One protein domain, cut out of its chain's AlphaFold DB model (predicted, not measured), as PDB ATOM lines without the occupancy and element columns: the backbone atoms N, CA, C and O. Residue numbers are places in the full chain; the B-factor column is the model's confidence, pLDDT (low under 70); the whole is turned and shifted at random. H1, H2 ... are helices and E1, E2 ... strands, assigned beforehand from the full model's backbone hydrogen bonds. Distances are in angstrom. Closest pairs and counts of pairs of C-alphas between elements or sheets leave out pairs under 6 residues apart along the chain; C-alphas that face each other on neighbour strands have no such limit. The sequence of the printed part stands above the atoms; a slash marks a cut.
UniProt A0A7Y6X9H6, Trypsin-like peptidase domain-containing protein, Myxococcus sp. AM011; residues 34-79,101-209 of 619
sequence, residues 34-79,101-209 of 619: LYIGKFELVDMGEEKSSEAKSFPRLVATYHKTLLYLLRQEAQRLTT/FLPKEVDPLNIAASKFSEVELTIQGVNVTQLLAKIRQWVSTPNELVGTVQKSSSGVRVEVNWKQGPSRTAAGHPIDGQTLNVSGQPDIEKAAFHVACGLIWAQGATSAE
ATOM      1  N   LEU A  34      18.779 -19.666  44.795       92.25
ATOM      2  CA  LEU A  34      17.386 -20.056  44.901       92.25
ATOM      3  C   LEU A  34      16.946 -20.039  46.369       92.25
ATOM      4  O   LEU A  34      17.564 -20.672  47.234       92.25
ATOM      5  N   TYR A  35      15.864 -19.316  46.641       93.00
ATOM      6  CA  TYR A  35      15.269 -19.192  47.967       93.00
ATOM      7  C   TYR A  35      13.971 -19.969  48.075       93.00
ATOM      8  O   TYR A  35      13.218 -20.082  47.111       93.00
ATOM      9  N   ILE A  36      13.668 -20.455  49.276       94.19
ATOM     10  CA  ILE A  36      12.348 -21.008  49.579       94.19
ATOM     11  C   ILE A  36      11.498 -19.912  50.221       94.19
ATOM     12  O   ILE A  36      11.795 -19.442  51.319       94.19
ATOM     13  N   GLY A  37      10.474 -19.477  49.496       92.25
ATOM     14  CA  GLY A  37       9.506 -18.477  49.921       92.25
ATOM     15  C   GLY A  37       8.428 -19.051  50.841       92.25
ATOM     16  O   GLY A  37       8.592 -20.089  51.488       92.25
ATOM     17  N   LYS A  38       7.303 -18.337  50.934       93.38
ATOM     18  CA  LYS A  38       6.169 -18.747  51.771       93.38
ATOM     19  C   LYS A  38       5.354 -19.840  51.086       93.38
ATOM     20  O   LYS A  38       5.122 -19.787  49.879       93.38
ATOM     21  N   PHE A  39       4.903 -20.791  51.896       96.31
ATOM     22  CA  PHE A  39       3.954 -21.817  51.496       96.31
ATOM     23  C   PHE A  39       2.663 -21.625  52.274       96.31
ATOM     24  O   PHE A  39       2.707 -21.396  53.481       96.31
ATOM     25  N   GLU A  40       1.533 -21.720  51.591       96.81
ATOM     26  CA  GLU A  40       0.218 -21.756  52.229       96.81
ATOM     27  C   GLU A  40      -0.136 -23.218  52.487       96.81
ATOM     28  O   GLU A  40      -0.080 -24.027  51.564       96.81
ATOM     29  N   LEU A  41      -0.459 -23.583  53.730       96.94
ATOM     30  CA  LEU A  41      -0.839 -24.954  54.069       96.94
ATOM     31  C   LEU A  41      -2.314 -25.010  54.447       96.94
ATOM     32  O   LEU A  41      -2.726 -24.383  55.422       96.94
ATOM     33  N   VAL A  42      -3.077 -25.792  53.687       97.00
ATOM     34  CA  VAL A  42      -4.510 -26.028  53.871       97.00
ATOM     35  C   VAL A  42      -4.711 -27.499  54.234       97.00
ATOM     36  O   VAL A  42      -4.480 -28.381  53.406       97.00
ATOM     37  N   ASP A  43      -5.135 -27.778  55.464       96.81
ATOM     38  CA  ASP A  43      -5.449 -29.127  55.952       96.81
ATOM     39  C   ASP A  43      -6.967 -29.258  56.085       96.81
ATOM     40  O   ASP A  43      -7.584 -28.554  56.879       96.81
ATOM     41  N   MET A  44      -7.584 -30.104  55.256       94.62
ATOM     42  CA  MET A  44      -9.044 -30.298  55.221       94.62
ATOM     43  C   MET A  44      -9.862 -28.996  55.083       94.62
ATOM     44  O   MET A  44     -10.986 -28.903  55.567       94.62
ATOM     45  N   GLY A  45      -9.314 -27.997  54.385       93.06
ATOM     46  CA  GLY A  45      -9.960 -26.698  54.161       93.06
ATOM     47  C   GLY A  45      -9.621 -25.625  55.198       93.06
ATOM     48  O   GLY A  45      -9.997 -24.473  55.001       93.06
ATOM     49  N   GLU A  46      -8.877 -25.961  56.253       95.31
ATOM     50  CA  GLU A  46      -8.420 -25.005  57.260       95.31
ATOM     51  C   GLU A  46      -6.956 -24.609  57.030       95.31
ATOM     52  O   GLU A  46      -6.083 -25.457  56.831       95.31
ATOM     53  N   GLU A  47      -6.669 -23.306  57.069       95.44
ATOM     54  CA  GLU A  47      -5.303 -22.796  56.944       95.44
ATOM     55  C   GLU A  47      -4.519 -23.013  58.248       95.44
ATOM     56  O   GLU A  47      -4.883 -22.508  59.314       95.44
ATOM     57  N   LYS A  48      -3.393 -23.728  58.169       94.56
ATOM     58  CA  LYS A  48      -2.532 -24.029  59.321       94.56
ATOM     59  C   LYS A  48      -1.200 -23.294  59.242       94.56
ATOM     60  O   LYS A  48      -0.174 -23.831  58.817       94.56
ATOM     61  N   SER A  49      -1.198 -22.055  59.728       88.12
ATOM     62  CA  SER A  49      -0.046 -21.143  59.648       88.12
ATOM     63  C   SER A  49       1.239 -21.630  60.347       88.12
ATOM     64  O   SER A  49       2.336 -21.218  59.963       88.12
ATOM     65  N   SER A  50       1.153 -22.496  61.364       86.81
ATOM     66  CA  SER A  50       2.329 -23.065  62.043       86.81
ATOM     67  C   SER A  50       3.004 -24.166  61.220       86.81
ATOM     68  O   SER A  50       4.223 -24.134  61.050       86.81
ATOM     69  N   GLU A  51       2.226 -25.098  60.660       88.75
ATOM     70  CA  GLU A  51       2.715 -26.189  59.798       88.75
ATOM     71  C   GLU A  51       3.232 -25.649  58.450       88.75
ATOM     72  O   GLU A  51       4.238 -26.122  57.913       88.75
ATOM     73  N   ALA A  52       2.619 -24.571  57.951       90.25
ATOM     74  CA  ALA A  52       3.084 -23.827  56.782       90.25
ATOM     75  C   ALA A  52       4.545 -23.344  56.912       90.25
ATOM     76  O   ALA A  52       5.279 -23.296  55.926       90.25
ATOM     77  N   LYS A  53       5.010 -23.032  58.133       91.50
ATOM     78  CA  LYS A  53       6.396 -22.593  58.384       91.50
ATOM     79  C   LYS A  53       7.402 -23.745  58.419       91.50
ATOM     80  O   LYS A  53       8.586 -23.512  58.169       91.50
ATOM     81  N   SER A  54       6.978 -24.971  58.740       94.31
ATOM     82  CA  SER A  54       7.877 -26.133  58.774       94.31
ATOM     83  C   SER A  54       8.144 -26.718  57.390       94.31
ATOM     84  O   SER A  54       9.254 -27.186  57.148       94.31
ATOM     85  N   PHE A  55       7.182 -26.643  56.464       95.88
ATOM     86  CA  PHE A  55       7.326 -27.240  55.132       95.88
ATOM     87  C   PHE A  55       8.543 -26.717  54.337       95.88
ATOM     88  O   PHE A  55       9.354 -27.540  53.906       95.88
ATOM     89  N   PRO A  56       8.791 -25.392  54.225       95.44
ATOM     90  CA  PRO A  56      10.004 -24.862  53.594       95.44
ATOM     91  C   PRO A  56      11.306 -25.417  54.182       95.44
ATOM     92  O   PRO A  56      12.256 -25.717  53.460       95.44
ATOM     93  N   ARG A  57      11.352 -25.578  55.510       95.00
ATOM     94  CA  ARG A  57      12.531 -26.096  56.217       95.00
ATOM     95  C   ARG A  57      12.760 -27.569  55.900       95.00
ATOM     96  O   ARG A  57      13.911 -27.961  55.713       95.00
ATOM     97  N   LEU A  58      11.691 -28.361  55.798       96.50
ATOM     98  CA  LEU A  58      11.764 -29.758  55.369       96.50
ATOM     99  C   LEU A  58      12.304 -29.864  53.939       96.50
ATOM    100  O   LEU A  58      13.262 -30.600  53.714       96.50
ATOM    101  N   VAL A  59      11.782 -29.067  52.998       96.94
ATOM    102  CA  VAL A  59      12.269 -29.040  51.604       96.94
ATOM    103  C   VAL A  59      13.760 -28.693  51.551       96.94
ATOM    104  O   VAL A  59      14.540 -29.419  50.935       96.94
ATOM    105  N   ALA A  60      14.194 -27.633  52.244       95.69
ATOM    106  CA  ALA A  60      15.611 -27.265  52.307       95.69
ATOM    107  C   ALA A  60      16.484 -28.373  52.918       95.69
ATOM    108  O   ALA A  60      17.590 -28.632  52.436       95.69
ATOM    109  N   THR A  61      15.989 -29.036  53.967       95.88
ATOM    110  CA  THR A  61      16.704 -30.118  54.655       95.88
ATOM    111  C   THR A  61      16.884 -31.323  53.739       95.88
ATOM    112  O   THR A  61      18.011 -31.796  53.586       95.88
ATOM    113  N   TYR A  62      15.823 -31.783  53.070       97.44
ATOM    114  CA  TYR A  62      15.917 -32.894  52.119       97.44
ATOM    115  C   TYR A  62      16.789 -32.547  50.918       97.44
ATOM    116  O   TYR A  62      17.620 -33.357  50.525       97.44
ATOM    117  N   HIS A  63      16.681 -31.329  50.387       96.94
ATOM    118  CA  HIS A  63      17.524 -30.879  49.284       96.94
ATOM    119  C   HIS A  63      19.009 -30.912  49.660       96.94
ATOM    120  O   HIS A  63      19.836 -31.479  48.946       96.94
ATOM    121  N   LYS A  64      19.359 -30.343  50.821       95.44
ATOM    122  CA  LYS A  64      20.731 -30.359  51.335       95.44
ATOM    123  C   LYS A  64      21.222 -31.786  51.585       95.44
ATOM    124  O   LYS A  64      22.362 -32.087  51.248       95.44
ATOM    125  N   THR A  65      20.376 -32.640  52.156       95.88
ATOM    126  CA  THR A  65      20.709 -34.038  52.463       95.88
ATOM    127  C   THR A  65      20.963 -34.833  51.185       95.88
ATOM    128  O   THR A  65      22.006 -35.465  51.071       95.88
ATOM    129  N   LEU A  66      20.083 -34.734  50.186       95.75
ATOM    130  CA  LEU A  66      20.260 -35.387  48.887       95.75
ATOM    131  C   LEU A  66      21.555 -34.937  48.202       95.75
ATOM    132  O   LEU A  66      22.338 -35.773  47.760       95.75
ATOM    133  N   LEU A  67      21.829 -33.629  48.166       94.06
ATOM    134  CA  LEU A  67      23.078 -33.117  47.598       94.06
ATOM    135  C   LEU A  67      24.318 -33.564  48.366       94.06
ATOM    136  O   LEU A  67      25.352 -33.831  47.754       94.06
ATOM    137  N   TYR A  68      24.232 -33.625  49.692       94.19
ATOM    138  CA  TYR A  68      25.312 -34.133  50.525       94.19
ATOM    139  C   TYR A  68      25.605 -35.598  50.198       94.19
ATOM    140  O   TYR A  68      26.748 -35.917  49.878       94.19
ATOM    141  N   LEU A  69      24.579 -36.452  50.175       92.69
ATOM    142  CA  LEU A  69      24.723 -37.868  49.840       92.69
ATOM    143  C   LEU A  69      25.308 -38.051  48.434       92.69
ATOM    144  O   LEU A  69      26.199 -38.876  48.243       92.69
ATOM    145  N   LEU A  70      24.850 -37.278  47.438       90.69
ATOM    146  CA  LEU A  70      25.342 -37.396  46.056       90.69
ATOM    147  C   LEU A  70      26.832 -37.049  45.966       90.69
ATOM    148  O   LEU A  70      27.606 -37.756  45.321       90.69
ATOM    149  N   ARG A  71      27.252 -35.980  46.654       90.62
ATOM    150  CA  ARG A  71      28.664 -35.575  46.724       90.62
ATOM    151  C   ARG A  71      29.509 -36.585  47.490       90.62
ATOM    152  O   ARG A  71      30.612 -36.888  47.046       90.62
ATOM    153  N   GLN A  72      29.001 -37.113  48.602       89.38
ATOM    154  CA  GLN A  72      29.678 -38.142  49.387       89.38
ATOM    155  C   GLN A  72      29.906 -39.403  48.548       89.38
ATOM    156  O   GLN A  72      31.003 -39.956  48.559       89.38
ATOM    157  N   GLU A  73      28.914 -39.826  47.763       86.56
ATOM    158  CA  GLU A  73      29.061 -40.983  46.881       86.56
ATOM    159  C   GLU A  73      30.072 -40.718  45.755       86.56
ATOM    160  O   GLU A  73      30.923 -41.563  45.482       86.56
ATOM    161  N   ALA A  74      30.061 -39.526  45.151       85.00
ATOM    162  CA  ALA A  74      31.066 -39.139  44.159       85.00
ATOM    163  C   ALA A  74      32.493 -39.103  44.741       85.00
ATOM    164  O   ALA A  74      33.449 -39.534  44.090       85.00
ATOM    165  N   GLN A  75      32.647 -38.632  45.981       84.75
ATOM    166  CA  GLN A  75      33.921 -38.663  46.700       84.75
ATOM    167  C   GLN A  75      34.361 -40.096  46.987       84.75
ATOM    168  O   GLN A  75      35.486 -40.444  46.649       84.75
ATOM    169  N   ARG A  76      33.470 -40.948  47.516       82.19
ATOM    170  CA  ARG A  76      33.744 -42.372  47.775       82.19
ATOM    171  C   ARG A  76      34.282 -43.069  46.526       82.19
ATOM    172  O   ARG A  76      35.269 -43.792  46.604       82.19
ATOM    173  N   LEU A  77      33.663 -42.812  45.376       74.25
ATOM    174  CA  LEU A  77      34.084 -43.363  44.088       74.25
ATOM    175  C   LEU A  77      35.448 -42.830  43.641       74.25
ATOM    176  O   LEU A  77      36.267 -43.592  43.138       74.25
ATOM    177  N   THR A  78      35.712 -41.540  43.849       74.25
ATOM    178  CA  THR A  78      37.006 -40.924  43.522       74.25
ATOM    179  C   THR A  78      38.123 -41.474  44.417       74.25
ATOM    180  O   THR A  78      39.206 -41.798  43.935       74.25
ATOM    181  N   THR A  79      37.858 -41.646  45.715       74.44
ATOM    182  CA  THR A  79      38.799 -42.257  46.661       74.44
ATOM    183  C   THR A  79      39.072 -43.712  46.290       74.44
ATOM    184  O   THR A  79      40.240 -44.087  46.200       74.44
ATOM    185  N   PHE A 101      25.569 -40.849  39.078       76.81
ATOM    186  CA  PHE A 101      25.073 -39.577  38.594       76.81
ATOM    187  C   PHE A 101      25.359 -38.475  39.621       76.81
ATOM    188  O   PHE A 101      24.831 -38.485  40.731       76.81
ATOM    189  N   LEU A 102      26.188 -37.512  39.220       78.19
ATOM    190  CA  LEU A 102      26.394 -36.274  39.948       78.19
ATOM    191  C   LEU A 102      26.052 -35.119  39.003       78.19
ATOM    192  O   LEU A 102      26.747 -34.930  37.999       78.19
ATOM    193  N   PRO A 103      24.998 -34.344  39.286       78.38
ATOM    194  CA  PRO A 103      24.739 -33.133  38.530       78.38
ATOM    195  C   PRO A 103      25.889 -32.148  38.781       78.38
ATOM    196  O   PRO A 103      26.273 -31.909  39.928       78.38
ATOM    197  N   LYS A 104      26.476 -31.615  37.701       77.06
ATOM    198  CA  LYS A 104      27.687 -30.779  37.775       77.06
ATOM    199  C   LYS A 104      27.448 -29.473  38.535       77.06
ATOM    200  O   LYS A 104      28.353 -28.993  39.210       77.06
ATOM    201  N   GLU A 105      26.237 -28.928  38.450       80.06
ATOM    202  CA  GLU A 105      25.898 -27.604  38.970       80.06
ATOM    203  C   GLU A 105      24.499 -27.640  39.593       80.06
ATOM    204  O   GLU A 105      23.488 -27.524  38.905       80.06
ATOM    205  N   VAL A 106      24.435 -27.857  40.910       86.31
ATOM    206  CA  VAL A 106      23.189 -27.728  41.680       86.31
ATOM    207  C   VAL A 106      23.420 -26.738  42.800       86.31
ATOM    208  O   VAL A 106      24.193 -27.000  43.735       86.31
ATOM    209  N   ASP A 107      22.756 -25.596  42.680       86.75
ATOM    210  CA  ASP A 107      22.858 -24.518  43.646       86.75
ATOM    211  C   ASP A 107      22.200 -24.930  44.970       86.75
ATOM    212  O   ASP A 107      21.100 -25.490  44.983       86.75
ATOM    213  N   PRO A 108      22.843 -24.672  46.119       88.31
ATOM    214  CA  PRO A 108      22.235 -24.950  47.411       88.31
ATOM    215  C   PRO A 108      20.990 -24.075  47.632       88.31
ATOM    216  O   PRO A 108      21.007 -22.872  47.375       88.31
ATOM    217  N   LEU A 109      19.926 -24.668  48.185       89.06
ATOM    218  CA  LEU A 109      18.740 -23.926  48.618       89.06
ATOM    219  C   LEU A 109      19.019 -23.115  49.885       89.06
ATOM    220  O   LEU A 109      19.531 -23.647  50.875       89.06
ATOM    221  N   ASN A 110      18.598 -21.851  49.881       87.00
ATOM    222  CA  ASN A 110      18.647 -20.976  51.050       87.00
ATOM    223  C   ASN A 110      17.240 -20.765  51.634       87.00
ATOM    224  O   ASN A 110      16.287 -20.461  50.920       87.00
ATOM    225  N   ILE A 111      17.103 -20.910  52.957       82.12
ATOM    226  CA  ILE A 111      15.804 -20.822  53.663       82.12
ATOM    227  C   ILE A 111      15.323 -19.368  53.804       82.12
ATOM    228  O   ILE A 111      14.129 -19.126  53.941       82.12
ATOM    229  N   ALA A 112      16.233 -18.390  53.767       74.38
ATOM    230  CA  ALA A 112      15.885 -16.982  53.915       74.38
ATOM    231  C   ALA A 112      16.611 -16.124  52.881       74.38
ATOM    232  O   ALA A 112      17.837 -16.167  52.780       74.38
ATOM    233  N   ALA A 113      15.839 -15.293  52.175       64.06
ATOM    234  CA  ALA A 113      16.345 -14.278  51.252       64.06
ATOM    235  C   ALA A 113      17.249 -13.244  51.947       64.06
ATOM    236  O   ALA A 113      18.085 -12.613  51.303       64.06
ATOM    237  N   SER A 114      17.096 -13.068  53.262       66.12
ATOM    238  CA  SER A 114      17.905 -12.161  54.066       66.12
ATOM    239  C   SER A 114      18.116 -12.728  55.466       66.12
ATOM    240  O   SER A 114      17.163 -13.162  56.104       66.12
ATOM    241  N   LYS A 115      19.344 -12.642  55.994       67.06
ATOM    242  CA  LYS A 115      19.616 -12.918  57.419       67.06
ATOM    243  C   LYS A 115      18.891 -11.941  58.357       67.06
ATOM    244  O   LYS A 115      18.790 -12.202  59.549       67.06
ATOM    245  N   PHE A 116      18.392 -10.828  57.816       65.81
ATOM    246  CA  PHE A 116      17.683  -9.789  58.554       65.81
ATOM    247  C   PHE A 116      16.162  -9.967  58.549       65.81
ATOM    248  O   PHE A 116      15.476  -9.172  59.179       65.81
ATOM    249  N   SER A 117      15.601 -10.993  57.893       67.69
ATOM    250  CA  SER A 117      14.146 -11.218  57.938       67.69
ATOM    251  C   SER A 117      13.632 -11.543  59.344       67.69
ATOM    252  O   SER A 117      12.448 -11.371  59.610       67.69
ATOM    253  N   GLU A 118      14.513 -12.005  60.234       68.19
ATOM    254  CA  GLU A 118      14.199 -12.279  61.641       68.19
ATOM    255  C   GLU A 118      14.485 -11.085  62.566       68.19
ATOM    256  O   GLU A 118      14.050 -11.085  63.715       68.19
ATOM    257  N   VAL A 119      15.187 -10.053  62.081       75.12
ATOM    258  CA  VAL A 119      15.545  -8.872  62.875       75.12
ATOM    259  C   VAL A 119      14.671  -7.701  62.443       75.12
ATOM    260  O   VAL A 119      14.854  -7.116  61.374       75.12
ATOM    261  N   GLU A 120      13.715  -7.335  63.291       76.81
ATOM    262  CA  GLU A 120      12.897  -6.146  63.078       76.81
ATOM    263  C   GLU A 120      13.701  -4.892  63.451       76.81
ATOM    264  O   GLU A 120      13.763  -4.469  64.604       76.81
ATOM    265  N   LEU A 121      14.368  -4.303  62.457       80.94
ATOM    266  CA  LEU A 121      15.093  -3.045  62.613       80.94
ATOM    267  C   LEU A 121      14.148  -1.875  62.338       80.94
ATOM    268  O   LEU A 121      13.834  -1.556  61.189       80.94
ATOM    269  N   THR A 122      13.712  -1.222  63.413       80.62
ATOM    270  CA  THR A 122      12.983   0.046  63.352       80.62
ATOM    271  C   THR A 122      13.915   1.191  63.733       80.62
ATOM    272  O   THR A 122      14.409   1.274  64.854       80.62
ATOM    273  N   ILE A 123      14.174   2.095  62.789       83.44
ATOM    274  CA  ILE A 123      14.922   3.332  63.050       83.44
ATOM    275  C   ILE A 123      13.933   4.478  62.883       83.44
ATOM    276  O   ILE A 123      13.412   4.690  61.792       83.44
ATOM    277  N   GLN A 124      13.634   5.185  63.977       85.25
ATOM    278  CA  GLN A 124      12.690   6.314  63.987       85.25
ATOM    279  C   GLN A 124      11.303   5.964  63.407       85.25
ATOM    280  O   GLN A 124      10.703   6.745  62.677       85.25
ATOM    281  N   GLY A 125      10.796   4.761  63.704       85.00
ATOM    282  CA  GLY A 125       9.495   4.290  63.211       85.00
ATOM    283  C   GLY A 125       9.495   3.788  61.763       85.00
ATOM    284  O   GLY A 125       8.484   3.263  61.305       85.00
ATOM    285  N   VAL A 126      10.620   3.877  61.047       85.12
ATOM    286  CA  VAL A 126      10.772   3.269  59.722       85.12
ATOM    287  C   VAL A 126      11.248   1.830  59.891       85.12
ATOM    288  O   VAL A 126      12.345   1.586  60.396       85.12
ATOM    289  N   ASN A 127      10.425   0.872  59.462       85.56
ATOM    290  CA  ASN A 127      10.809  -0.535  59.386       85.56
ATOM    291  C   ASN A 127      11.755  -0.722  58.189       85.56
ATOM    292  O   ASN A 127      11.329  -0.812  57.033       85.56
ATOM    293  N   VAL A 128      13.058  -0.733  58.473       82.38
ATOM    294  CA  VAL A 128      14.119  -0.825  57.462       82.38
ATOM    295  C   VAL A 128      13.995  -2.133  56.677       82.38
ATOM    296  O   VAL A 128      14.230  -2.150  55.470       82.38
ATOM    297  N   THR A 129      13.541  -3.209  57.321       79.88
ATOM    298  CA  THR A 129      13.334  -4.521  56.697       79.88
ATOM    299  C   THR A 129      12.241  -4.470  55.624       79.88
ATOM    300  O   THR A 129      12.439  -4.987  54.525       79.88
ATOM    301  N   GLN A 130      11.118  -3.789  55.882       84.31
ATOM    302  CA  GLN A 130      10.069  -3.579  54.874       84.31
ATOM    303  C   GLN A 130      10.542  -2.689  53.721       84.31
ATOM    304  O   GLN A 130      10.202  -2.950  52.565       84.31
ATOM    305  N   LEU A 131      11.329  -1.650  54.020       84.88
ATOM    306  CA  LEU A 131      11.891  -0.776  52.993       84.88
ATOM    307  C   LEU A 131      12.843  -1.553  52.072       84.88
ATOM    308  O   LEU A 131      12.695  -1.487  50.854       84.88
ATOM    309  N   LEU A 132      13.760  -2.343  52.637       79.44
ATOM    310  CA  LEU A 132      14.679  -3.195  51.875       79.44
ATOM    311  C   LEU A 132      13.938  -4.266  51.069       79.44
ATOM    312  O   LEU A 132      14.288  -4.501  49.915       79.44
ATOM    313  N   ALA A 133      12.888  -4.875  51.628       80.81
ATOM    314  CA  ALA A 133      12.056  -5.834  50.905       80.81
ATOM    315  C   ALA A 133      11.358  -5.192  49.693       80.81
ATOM    316  O   ALA A 133      11.369  -5.771  48.607       80.81
ATOM    317  N   LYS A 134      10.817  -3.972  49.842       85.38
ATOM    318  CA  LYS A 134      10.223  -3.211  48.730       85.38
ATOM    319  C   LYS A 134      11.256  -2.819  47.675       85.38
ATOM    320  O   LYS A 134      10.983  -2.977  46.490       85.38
ATOM    321  N   ILE A 135      12.433  -2.341  48.090       83.06
ATOM    322  CA  ILE A 135      13.531  -2.009  47.167       83.06
ATOM    323  C   ILE A 135      13.956  -3.260  46.395       83.06
ATOM    324  O   ILE A 135      14.092  -3.201  45.177       83.06
ATOM    325  N   ARG A 136      14.102  -4.403  47.074       78.00
ATOM    326  CA  ARG A 136      14.435  -5.677  46.431       78.00
ATOM    327  C   ARG A 136      13.388  -6.052  45.390       78.00
ATOM    328  O   ARG A 136      13.750  -6.239  44.240       78.00
ATOM    329  N   GLN A 137      12.108  -6.062  45.766       82.62
ATOM    330  CA  GLN A 137      11.004  -6.384  44.858       82.62
ATOM    331  C   GLN A 137      10.931  -5.440  43.645       82.62
ATOM    332  O   GLN A 137      10.486  -5.856  42.578       82.62
ATOM    333  N   TRP A 138      11.365  -4.186  43.802       84.62
ATOM    334  CA  TRP A 138      11.433  -3.208  42.716       84.62
ATOM    335  C   TRP A 138      12.605  -3.452  41.756       84.62
ATOM    336  O   TRP A 138      12.446  -3.281  40.551       84.62
ATOM    337  N   VAL A 139      13.765  -3.859  42.274       85.38
ATOM    338  CA  VAL A 139      14.979  -4.096  41.477       85.38
ATOM    339  C   VAL A 139      14.916  -5.434  40.741       85.38
ATOM    340  O   VAL A 139      15.166  -5.494  39.539       85.38
ATOM    341  N   SER A 140      14.609  -6.515  41.455       80.31
ATOM    342  CA  SER A 140      14.540  -7.863  40.899       80.31
ATOM    343  C   SER A 140      13.551  -8.702  41.700       80.31
ATOM    344  O   SER A 140      13.547  -8.709  42.935       80.31
ATOM    345  N   THR A 141      12.683  -9.442  41.009       82.44
ATOM    346  CA  THR A 141      11.899 -10.462  41.705       82.44
ATOM    347  C   THR A 141      12.882 -11.488  42.267       82.44
ATOM    348  O   THR A 141      13.741 -11.968  41.520       82.44
ATOM    349  N   PRO A 142      12.841 -11.790  43.576       84.31
ATOM    350  CA  PRO A 142      13.733 -12.790  44.134       84.31
ATOM    351  C   PRO A 142      13.515 -14.117  43.407       84.31
ATOM    352  O   PRO A 142      12.388 -14.468  43.049       84.31
ATOM    353  N   ASN A 143      14.606 -14.845  43.176       91.62
ATOM    354  CA  ASN A 143      14.555 -16.206  42.668       91.62
ATOM    355  C   ASN A 143      13.994 -17.118  43.772       91.62
ATOM    356  O   ASN A 143      14.749 -17.704  44.548       91.62
ATOM    357  N   GLU A 144      12.670 -17.138  43.922       92.62
ATOM    358  CA  GLU A 144      11.981 -17.790  45.034       92.62
ATOM    359  C   GLU A 144      11.037 -18.912  44.588       92.62
ATOM    360  O   GLU A 144      10.394 -18.851  43.537       92.62
ATOM    361  N   LEU A 145      10.950 -19.929  45.440       95.44
ATOM    362  CA  LEU A 145       9.980 -21.014  45.403       95.44
ATOM    363  C   LEU A 145       8.816 -20.688  46.325       95.44
ATOM    364  O   LEU A 145       8.978 -20.686  47.543       95.44
ATOM    365  N   VAL A 146       7.642 -20.458  45.758       96.50
ATOM    366  CA  VAL A 146       6.399 -20.255  46.516       96.50
ATOM    367  C   VAL A 146       5.406 -21.343  46.152       96.50
ATOM    368  O   VAL A 146       5.507 -21.930  45.078       96.50
ATOM    369  N   GLY A 147       4.444 -21.640  47.015       97.06
ATOM    370  CA  GLY A 147       3.494 -22.695  46.695       97.06
ATOM    371  C   GLY A 147       2.378 -22.879  47.700       97.06
ATOM    372  O   GLY A 147       2.295 -22.183  48.709       97.06
ATOM    373  N   THR A 148       1.531 -23.859  47.416       97.81
ATOM    374  CA  THR A 148       0.453 -24.289  48.306       97.81
ATOM    375  C   THR A 148       0.604 -25.776  48.619       97.81
ATOM    376  O   THR A 148       0.981 -26.573  47.759       97.81
ATOM    377  N   VAL A 149       0.348 -26.145  49.870       98.00
ATOM    378  CA  VAL A 149       0.331 -27.516  50.383       98.00
ATOM    379  C   VAL A 149      -1.100 -27.816  50.797       98.00
ATOM    380  O   VAL A 149      -1.621 -27.222  51.733       98.00
ATOM    381  N   GLN A 150      -1.744 -28.740  50.101       97.88
ATOM    382  CA  GLN A 150      -3.094 -29.194  50.397       97.88
ATOM    383  C   GLN A 150      -3.025 -30.608  50.960       97.88
ATOM    384  O   GLN A 150      -2.573 -31.535  50.284       97.88
ATOM    385  N   LYS A 151      -3.483 -30.781  52.197       97.62
ATOM    386  CA  LYS A 151      -3.592 -32.083  52.847       97.62
ATOM    387  C   LYS A 151      -5.056 -32.513  52.875       97.62
ATOM    388  O   LYS A 151      -5.928 -31.783  53.347       97.62
ATOM    389  N   SER A 152      -5.318 -33.698  52.335       96.81
ATOM    390  CA  SER A 152      -6.634 -34.330  52.308       96.81
ATOM    391  C   SER A 152      -6.552 -35.760  52.847       96.81
ATOM    392  O   SER A 152      -5.472 -36.289  53.112       96.81
ATOM    393  N   SER A 153      -7.703 -36.422  52.977       95.81
ATOM    394  CA  SER A 153      -7.762 -37.845  53.338       95.81
ATOM    395  C   SER A 153      -7.106 -38.764  52.300       95.81
ATOM    396  O   SER A 153      -6.723 -39.881  52.635       95.81
ATOM    397  N   SER A 154      -6.957 -38.307  51.051       95.81
ATOM    398  CA  SER A 154      -6.317 -39.060  49.966       95.81
ATOM    399  C   SER A 154      -4.804 -38.827  49.862       95.81
ATOM    400  O   SER A 154      -4.180 -39.357  48.946       95.81
ATOM    401  N   GLY A 155      -4.223 -38.009  50.747       97.00
ATOM    402  CA  GLY A 155      -2.793 -37.701  50.789       97.00
ATOM    403  C   GLY A 155      -2.490 -36.204  50.710       97.00
ATOM    404  O   GLY A 155      -3.343 -35.349  50.944       97.00
ATOM    405  N   VAL A 156      -1.244 -35.884  50.375       97.94
ATOM    406  CA  VAL A 156      -0.730 -34.517  50.272       97.94
ATOM    407  C   VAL A 156      -0.493 -34.153  48.811       97.94
ATOM    408  O   VAL A 156       0.135 -34.898  48.048       97.94
ATOM    409  N   ARG A 157      -0.998 -32.980  48.424       97.94
ATOM    410  CA  ARG A 157      -0.737 -32.317  47.148       97.94
ATOM    411  C   ARG A 157       0.036 -31.032  47.403       97.94
ATOM    412  O   ARG A 157      -0.317 -30.260  48.284       97.94
ATOM    413  N   VAL A 158       1.075 -30.794  46.618       97.88
ATOM    414  CA  VAL A 158       1.874 -29.576  46.656       97.88
ATOM    415  C   VAL A 158       1.964 -29.014  45.252       97.88
ATOM    416  O   VAL A 158       2.350 -29.720  44.318       97.88
ATOM    417  N   GLU A 159       1.609 -27.746  45.118       98.00
ATOM    418  CA  GLU A 159       1.793 -26.971  43.899       98.00
ATOM    419  C   GLU A 159       2.822 -25.886  44.180       98.00
ATOM    420  O   GLU A 159       2.617 -25.017  45.028       98.00
ATOM    421  N   VAL A 160       3.955 -25.974  43.496       97.75
ATOM    422  CA  VAL A 160       5.082 -25.067  43.668       97.75
ATOM    423  C   VAL A 160       5.272 -24.268  42.392       97.75
ATOM    424  O   VAL A 160       5.332 -24.835  41.305       97.75
ATOM    425  N   ASN A 161       5.420 -22.960  42.529       97.31
ATOM    426  CA  ASN A 161       5.744 -22.034  41.462       97.31
ATOM    427  C   ASN A 161       7.163 -21.492  41.669       97.31
ATOM    428  O   ASN A 161       7.464 -20.842  42.673       97.31
ATOM    429  N   TRP A 162       8.020 -21.755  40.691       96.44
ATOM    430  CA  TRP A 162       9.372 -21.243  40.575       96.44
ATOM    431  C   TRP A 162       9.474 -20.409  39.294       96.44
ATOM    432  O   TRP A 162       9.875 -20.889  38.238       96.44
ATOM    433  N   LYS A 163       9.101 -19.127  39.369       94.19
ATOM    434  CA  LYS A 163       8.978 -18.249  38.185       94.19
ATOM    435  C   LYS A 163      10.250 -18.160  37.337       94.19
ATOM    436  O   LYS A 163      10.167 -18.053  36.117       94.19
ATOM    437  N   GLN A 164      11.412 -18.171  37.986       93.50
ATOM    438  CA  GLN A 164      12.726 -18.128  37.334       93.50
ATOM    439  C   GLN A 164      13.322 -19.526  37.115       93.50
ATOM    440  O   GLN A 164      14.488 -19.655  36.746       93.50
ATOM    441  N   GLY A 165      12.528 -20.575  37.335       93.62
ATOM    442  CA  GLY A 165      12.916 -21.946  37.072       93.62
ATOM    443  C   GLY A 165      13.216 -22.181  35.596       93.62
ATOM    444  O   GLY A 165      12.716 -21.462  34.718       93.62
ATOM    445  N   PRO A 166      14.043 -23.190  35.301       94.00
ATOM    446  CA  PRO A 166      14.432 -23.480  33.941       94.00
ATOM    447  C   PRO A 166      13.224 -23.937  33.134       94.00
ATOM    448  O   PRO A 166      12.540 -24.896  33.483       94.00
ATOM    449  N   SER A 167      12.973 -23.239  32.032       93.81
ATOM    450  CA  SER A 167      11.927 -23.590  31.072       93.81
ATOM    451  C   SER A 167      12.470 -24.370  29.880       93.81
ATOM    452  O   SER A 167      11.689 -24.939  29.117       93.81
ATOM    453  N   ARG A 168      13.798 -24.387  29.687       92.31
ATOM    454  CA  ARG A 168      14.474 -25.075  28.585       92.31
ATOM    455  C   ARG A 168      15.817 -25.668  29.012       92.31
ATOM    456  O   ARG A 168      16.486 -25.136  29.892       92.31
ATOM    457  N   THR A 169      16.206 -26.751  28.349       89.06
ATOM    458  CA  THR A 169      17.548 -27.354  28.410       89.06
ATOM    459  C   THR A 169      18.579 -26.485  27.689       89.06
ATOM    460  O   THR A 169      18.210 -25.625  26.884       89.06
ATOM    461  N   ALA A 170      19.872 -26.771  27.878       85.69
ATOM    462  CA  ALA A 170      20.941 -26.199  27.050       85.69
ATOM    463  C   ALA A 170      20.747 -26.472  25.540       85.69
ATOM    464  O   ALA A 170      21.118 -25.644  24.712       85.69
ATOM    465  N   ALA A 171      20.105 -27.592  25.184       85.44
ATOM    466  CA  ALA A 171      19.749 -27.955  23.809       85.44
ATOM    467  C   ALA A 171      18.423 -27.327  23.319       85.44
ATOM    468  O   ALA A 171      17.999 -27.566  22.192       85.44
ATOM    469  N   GLY A 172      17.739 -26.531  24.148       88.69
ATOM    470  CA  GLY A 172      16.508 -25.820  23.789       88.69
ATOM    471  C   GLY A 172      15.199 -26.596  23.981       88.69
ATOM    472  O   GLY A 172      14.132 -26.003  23.819       88.69
ATOM    473  N   HIS A 173      15.244 -27.875  24.372       88.12
ATOM    474  CA  HIS A 173      14.048 -28.659  24.714       88.12
ATOM    475  C   HIS A 173      13.326 -28.079  25.936       88.12
ATOM    476  O   HIS A 173      14.014 -27.688  26.879       88.12
ATOM    477  N   PRO A 174      11.982 -28.032  25.957       91.62
ATOM    478  CA  PRO A 174      11.229 -27.523  27.099       91.62
ATOM    479  C   PRO A 174      11.406 -28.410  28.342       91.62
ATOM    480  O   PRO A 174      11.433 -29.633  28.232       91.62
ATOM    481  N   ILE A 175      11.489 -27.790  29.521       92.06
ATOM    482  CA  ILE A 175      11.527 -28.453  30.834       92.06
ATOM    483  C   ILE A 175      10.405 -27.867  31.697       92.06
ATOM    484  O   ILE A 175      10.236 -26.648  31.750       92.06
ATOM    485  N   ASP A 176       9.673 -28.715  32.420       90.12
ATOM    486  CA  ASP A 176       8.729 -28.284  33.463       90.12
ATOM    487  C   ASP A 176       9.466 -27.966  34.781       90.12
ATOM    488  O   ASP A 176       9.298 -28.641  35.800       90.12
ATOM    489  N   GLY A 177      10.375 -26.986  34.733       90.62
ATOM    490  CA  GLY A 177      11.114 -26.512  35.908       90.62
ATOM    491  C   GLY A 177      10.438 -25.340  36.621       90.62
ATOM    492  O   GLY A 177      10.774 -25.055  37.767       90.62
ATOM    493  N   GLN A 178       9.487 -24.665  35.967       95.06
ATOM    494  CA  GLN A 178       8.812 -23.487  36.525       95.06
ATOM    495  C   GLN A 178       7.653 -23.834  37.454       95.06
ATOM    496  O   GLN A 178       7.319 -23.051  38.340       95.06
ATOM    497  N   THR A 179       7.039 -25.002  37.271       95.88
ATOM    498  CA  THR A 179       5.990 -25.487  38.162       95.88
ATOM    499  C   THR A 179       6.312 -26.896  38.626       95.88
ATOM    500  O   THR A 179       6.619 -27.771  37.823       95.88
ATOM    501  N   LEU A 180       6.251 -27.140  39.934       96.44
ATOM    502  CA  LEU A 180       6.439 -28.474  40.494       96.44
ATOM    503  C   LEU A 180       5.134 -28.908  41.139       96.44
ATOM    504  O   LEU A 180       4.720 -28.382  42.167       96.44
ATOM    505  N   ASN A 181       4.501 -29.893  40.515       96.81
ATOM    506  CA  ASN A 181       3.289 -30.513  41.017       96.81
ATOM    507  C   ASN A 181       3.641 -31.871  41.617       96.81
ATOM    508  O   ASN A 181       4.131 -32.763  40.915       96.81
ATOM    509  N   VAL A 182       3.398 -32.004  42.918       96.81
ATOM    510  CA  VAL A 182       3.551 -33.238  43.689       96.81
ATOM    511  C   VAL A 182       2.170 -33.617  44.207       96.81
ATOM    512  O   VAL A 182       1.474 -32.790  44.780       96.81
ATOM    513  N   SER A 183       1.736 -34.852  44.001       96.75
ATOM    514  CA  SER A 183       0.421 -35.316  44.448       96.75
ATOM    515  C   SER A 183       0.481 -36.765  44.917       96.75
ATOM    516  O   SER A 183       1.439 -37.483  44.619       96.75
ATOM    517  N   GLY A 184      -0.534 -37.175  45.682       94.62
ATOM    518  CA  GLY A 184      -0.702 -38.558  46.140       94.62
ATOM    519  C   GLY A 184       0.337 -39.020  47.163       94.62
ATOM    520  O   GLY A 184       0.511 -40.221  47.339       94.62
ATOM    521  N   GLN A 185       1.045 -38.093  47.813       97.25
ATOM    522  CA  GLN A 185       2.045 -38.446  48.820       97.25
ATOM    523  C   GLN A 185       1.361 -38.792  50.149       97.25
ATOM    524  O   GLN A 185       0.369 -38.147  50.491       97.25
ATOM    525  N   PRO A 186       1.859 -39.786  50.902       97.12
ATOM    526  CA  PRO A 186       1.209 -40.239  52.132       97.12
ATOM    527  C   PRO A 186       1.210 -39.169  53.231       97.12
ATOM    528  O   PRO A 186       0.275 -39.096  54.023       97.12
ATOM    529  N   ASP A 187       2.237 -38.319  53.259       97.06
ATOM    530  CA  ASP A 187       2.436 -37.308  54.291       97.06
ATOM    531  C   ASP A 187       3.223 -36.089  53.769       97.06
ATOM    532  O   ASP A 187       3.676 -36.025  52.620       97.06
ATOM    533  N   ILE A 188       3.330 -35.078  54.636       96.88
ATOM    534  CA  ILE A 188       3.972 -33.791  54.348       96.88
ATOM    535  C   ILE A 188       5.489 -33.956  54.164       96.88
ATOM    536  O   ILE A 188       6.076 -33.263  53.334       96.88
ATOM    537  N   GLU A 189       6.124 -34.867  54.905       97.31
ATOM    538  CA  GLU A 189       7.567 -35.115  54.822       97.31
ATOM    539  C   GLU A 189       7.934 -35.692  53.457       97.31
ATOM    540  O   GLU A 189       8.826 -35.185  52.771       97.31
ATOM    541  N   LYS A 190       7.170 -36.686  53.001       97.25
ATOM    542  CA  LYS A 190       7.333 -37.288  51.687       97.25
ATOM    543  C   LYS A 190       7.062 -36.284  50.575       97.25
ATOM    544  O   LYS A 190       7.837 -36.193  49.622       97.25
ATOM    545  N   ALA A 191       6.025 -35.461  50.712       97.69
ATOM    546  CA  ALA A 191       5.775 -34.379  49.768       97.69
ATOM    547  C   ALA A 191       6.945 -33.380  49.700       97.69
ATOM    548  O   ALA A 191       7.373 -33.015  48.603       97.69
ATOM    549  N   ALA A 192       7.517 -32.994  50.846       98.00
ATOM    550  CA  ALA A 192       8.683 -32.116  50.906       98.00
ATOM    551  C   ALA A 192       9.922 -32.749  50.247       98.00
ATOM    552  O   ALA A 192      10.636 -32.065  49.509       98.00
ATOM    553  N   PHE A 193      10.148 -34.051  50.450       98.06
ATOM    554  CA  PHE A 193      11.201 -34.808  49.768       98.06
ATOM    555  C   PHE A 193      11.036 -34.761  48.243       98.06
ATOM    556  O   PHE A 193      11.992 -34.463  47.528       98.06
ATOM    557  N   HIS A 194       9.823 -34.995  47.729       97.81
ATOM    558  CA  HIS A 194       9.559 -34.959  46.287       97.81
ATOM    559  C   HIS A 194       9.718 -33.554  45.685       97.81
ATOM    560  O   HIS A 194      10.212 -33.437  44.564       97.81
ATOM    561  N   VAL A 195       9.369 -32.488  46.418       97.94
ATOM    562  CA  VAL A 195       9.663 -31.108  45.990       97.94
ATOM    563  C   VAL A 195      11.173 -30.875  45.924       97.94
ATOM    564  O   VAL A 195      11.675 -30.398  44.908       97.94
ATOM    565  N   ALA A 196      11.909 -31.254  46.972       97.81
ATOM    566  CA  ALA A 196      13.364 -31.119  47.021       97.81
ATOM    567  C   ALA A 196      14.058 -31.888  45.888       97.81
ATOM    568  O   ALA A 196      14.960 -31.371  45.234       97.81
ATOM    569  N   CYS A 197      13.607 -33.109  45.617       97.50
ATOM    570  CA  CYS A 197      14.088 -33.906  44.503       97.50
ATOM    571  C   CYS A 197      13.757 -33.272  43.140       97.50
ATOM    572  O   CYS A 197      14.627 -33.187  42.272       97.50
ATOM    573  N   GLY A 198      12.521 -32.796  42.952       97.06
ATOM    574  CA  GLY A 198      12.095 -32.144  41.713       97.06
ATOM    575  C   GLY A 198      12.922 -30.899  41.390       97.06
ATOM    576  O   GLY A 198      13.188 -30.629  40.222       97.06
ATOM    577  N   LEU A 199      13.391 -30.194  42.423       96.62
ATOM    578  CA  LEU A 199      14.323 -29.076  42.296       96.62
ATOM    579  C   LEU A 199      15.706 -29.497  41.812       96.62
ATOM    580  O   LEU A 199      16.210 -28.915  40.852       96.62
ATOM    581  N   ILE A 200      16.285 -30.536  42.419       96.19
ATOM    582  CA  ILE A 200      17.577 -31.090  41.989       96.19
ATOM    583  C   ILE A 200      17.487 -31.571  40.537       96.19
ATOM    584  O   ILE A 200      18.399 -31.319  39.753       96.19
ATOM    585  N   TRP A 201      16.380 -32.220  40.161       96.25
ATOM    586  CA  TRP A 201      16.125 -32.620  38.777       96.25
ATOM    587  C   TRP A 201      16.066 -31.414  37.842       96.25
ATOM    588  O   TRP A 201      16.785 -31.389  36.848       96.25
ATOM    589  N   ALA A 202      15.250 -30.406  38.164       95.81
ATOM    590  CA  ALA A 202      15.069 -29.235  37.312       95.81
ATOM    591  C   ALA A 202      16.395 -28.491  37.099       95.81
ATOM    592  O   ALA A 202      16.725 -28.146  35.968       95.81
ATOM    593  N   GLN A 203      17.187 -28.306  38.161       94.25
ATOM    594  CA  GLN A 203      18.523 -27.713  38.079       94.25
ATOM    595  C   GLN A 203      19.477 -28.604  37.268       94.25
ATOM    596  O   GLN A 203      20.090 -28.138  36.310       94.25
ATOM    597  N   GLY A 204      19.543 -29.903  37.562       93.56
ATOM    598  CA  GLY A 204      20.418 -30.841  36.855       93.56
ATOM    599  C   GLY A 204      20.114 -30.961  35.357       93.56
ATOM    600  O   GLY A 204      21.043 -30.975  34.548       93.56
ATOM    601  N   ALA A 205      18.834 -30.975  34.974       93.50
ATOM    602  CA  ALA A 205      18.369 -31.118  33.594       93.50
ATOM    603  C   ALA A 205      18.758 -29.931  32.695       93.50
ATOM    604  O   ALA A 205      18.799 -30.068  31.474       93.50
ATOM    605  N   THR A 206      19.095 -28.771  33.271       91.38
ATOM    606  CA  THR A 206      19.650 -27.651  32.490       91.38
ATOM    607  C   THR A 206      21.060 -27.929  31.986       91.38
ATOM    608  O   THR A 206      21.398 -27.540  30.869       91.38
ATOM    609  N   SER A 207      21.859 -28.621  32.802       87.75
ATOM    610  CA  SER A 207      23.292 -28.846  32.584       87.75
ATOM    611  C   SER A 207      23.609 -30.196  31.932       87.75
ATOM    612  O   SER A 207      24.662 -30.348  31.312       87.75
ATOM    613  N   ALA A 208      22.713 -31.179  32.059       89.12
ATOM    614  CA  ALA A 208      22.907 -32.539  31.574       89.12
ATOM    615  C   ALA A 208      21.758 -32.965  30.651       89.12
ATOM    616  O   ALA A 208      20.653 -33.253  31.112       89.12
ATOM    617  N   GLU A 209      22.043 -33.065  29.349       86.75
ATOM    618  CA  GLU A 209      21.076 -33.490  28.324       86.75
ATOM    619  C   GLU A 209      20.470 -34.866  28.634       86.75
ATOM    620  O   GLU A 209      19.259 -35.055  28.538       86.75
TER     621      GLU A 209
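This is residues 34 to 79 and 101 to 209 of the 619 residues of the protein "Trypsin-like peptidase domain-containing protein" of Myxococcus sp. AM011 (UniProt A0A7Y6X9H6). Two helices, H3 and the long H1, cover one face of a twisted sheet of four strands; H1 crosses H3 and runs on away from the sheet. H2 lies beyond the end of the sheet where E1 and E2 begin, and residues 134 to 140 stick out. The printed part has 155 residues with elements E1 H1 H2 E2 E3 E4 H3, class mixed; the sheet, order E1 E2 E3 E4, is mixed too. It is only just compact, close to loose: radius of gyration of the C-alphas 17.5 A, spans 57 by 39 by 34 A.

Start at E1, residues 35 to 43, parallel to E2, residues 144 to 152, with N 37 and O 145 2.7 A apart. E2, E3, residues 155 to 162, and E4, residues 179 to 185, form a meander, each the antiparallel neighbour of the one before; find N 148 and O 159 at 2.9 A, N 158 and O 182 at 2.7 A. H1, residues 49 to 79, and H3, residues 188 to 207, on the same face, make two layers, helices on one face of a sheet. H1 stands up from the sheet at 46 degrees; H3 has a height over the sheet of 8.3 A. H1 touches H3 with residues 55 to 66 alone, the closest C-alphas being His 63 and Ala 196, 4.7 A, at a steep tilt of 51 degrees. H2, residues 128 to 139, is not on the sheet. Every O i to N i+4 pair is within hydrogen-bond range in H2, 23 of 27 in H1, 14 of 16 in H3.

Find C-alpha 35 at (15.269, -19.192, 47.967), where E1 begins; H1 spans 46.1 A from first to last C-alpha, and H3 spans 29.5 A and ends with C-alpha 207 at (23.292, -28.846, 32.584).

Residues 80 to 100 are cut out, a 16.1 A gap between C-alphas 79 and 101. The link E3 to E4 is long. Residues 113 to 118 are under pLDDT 70.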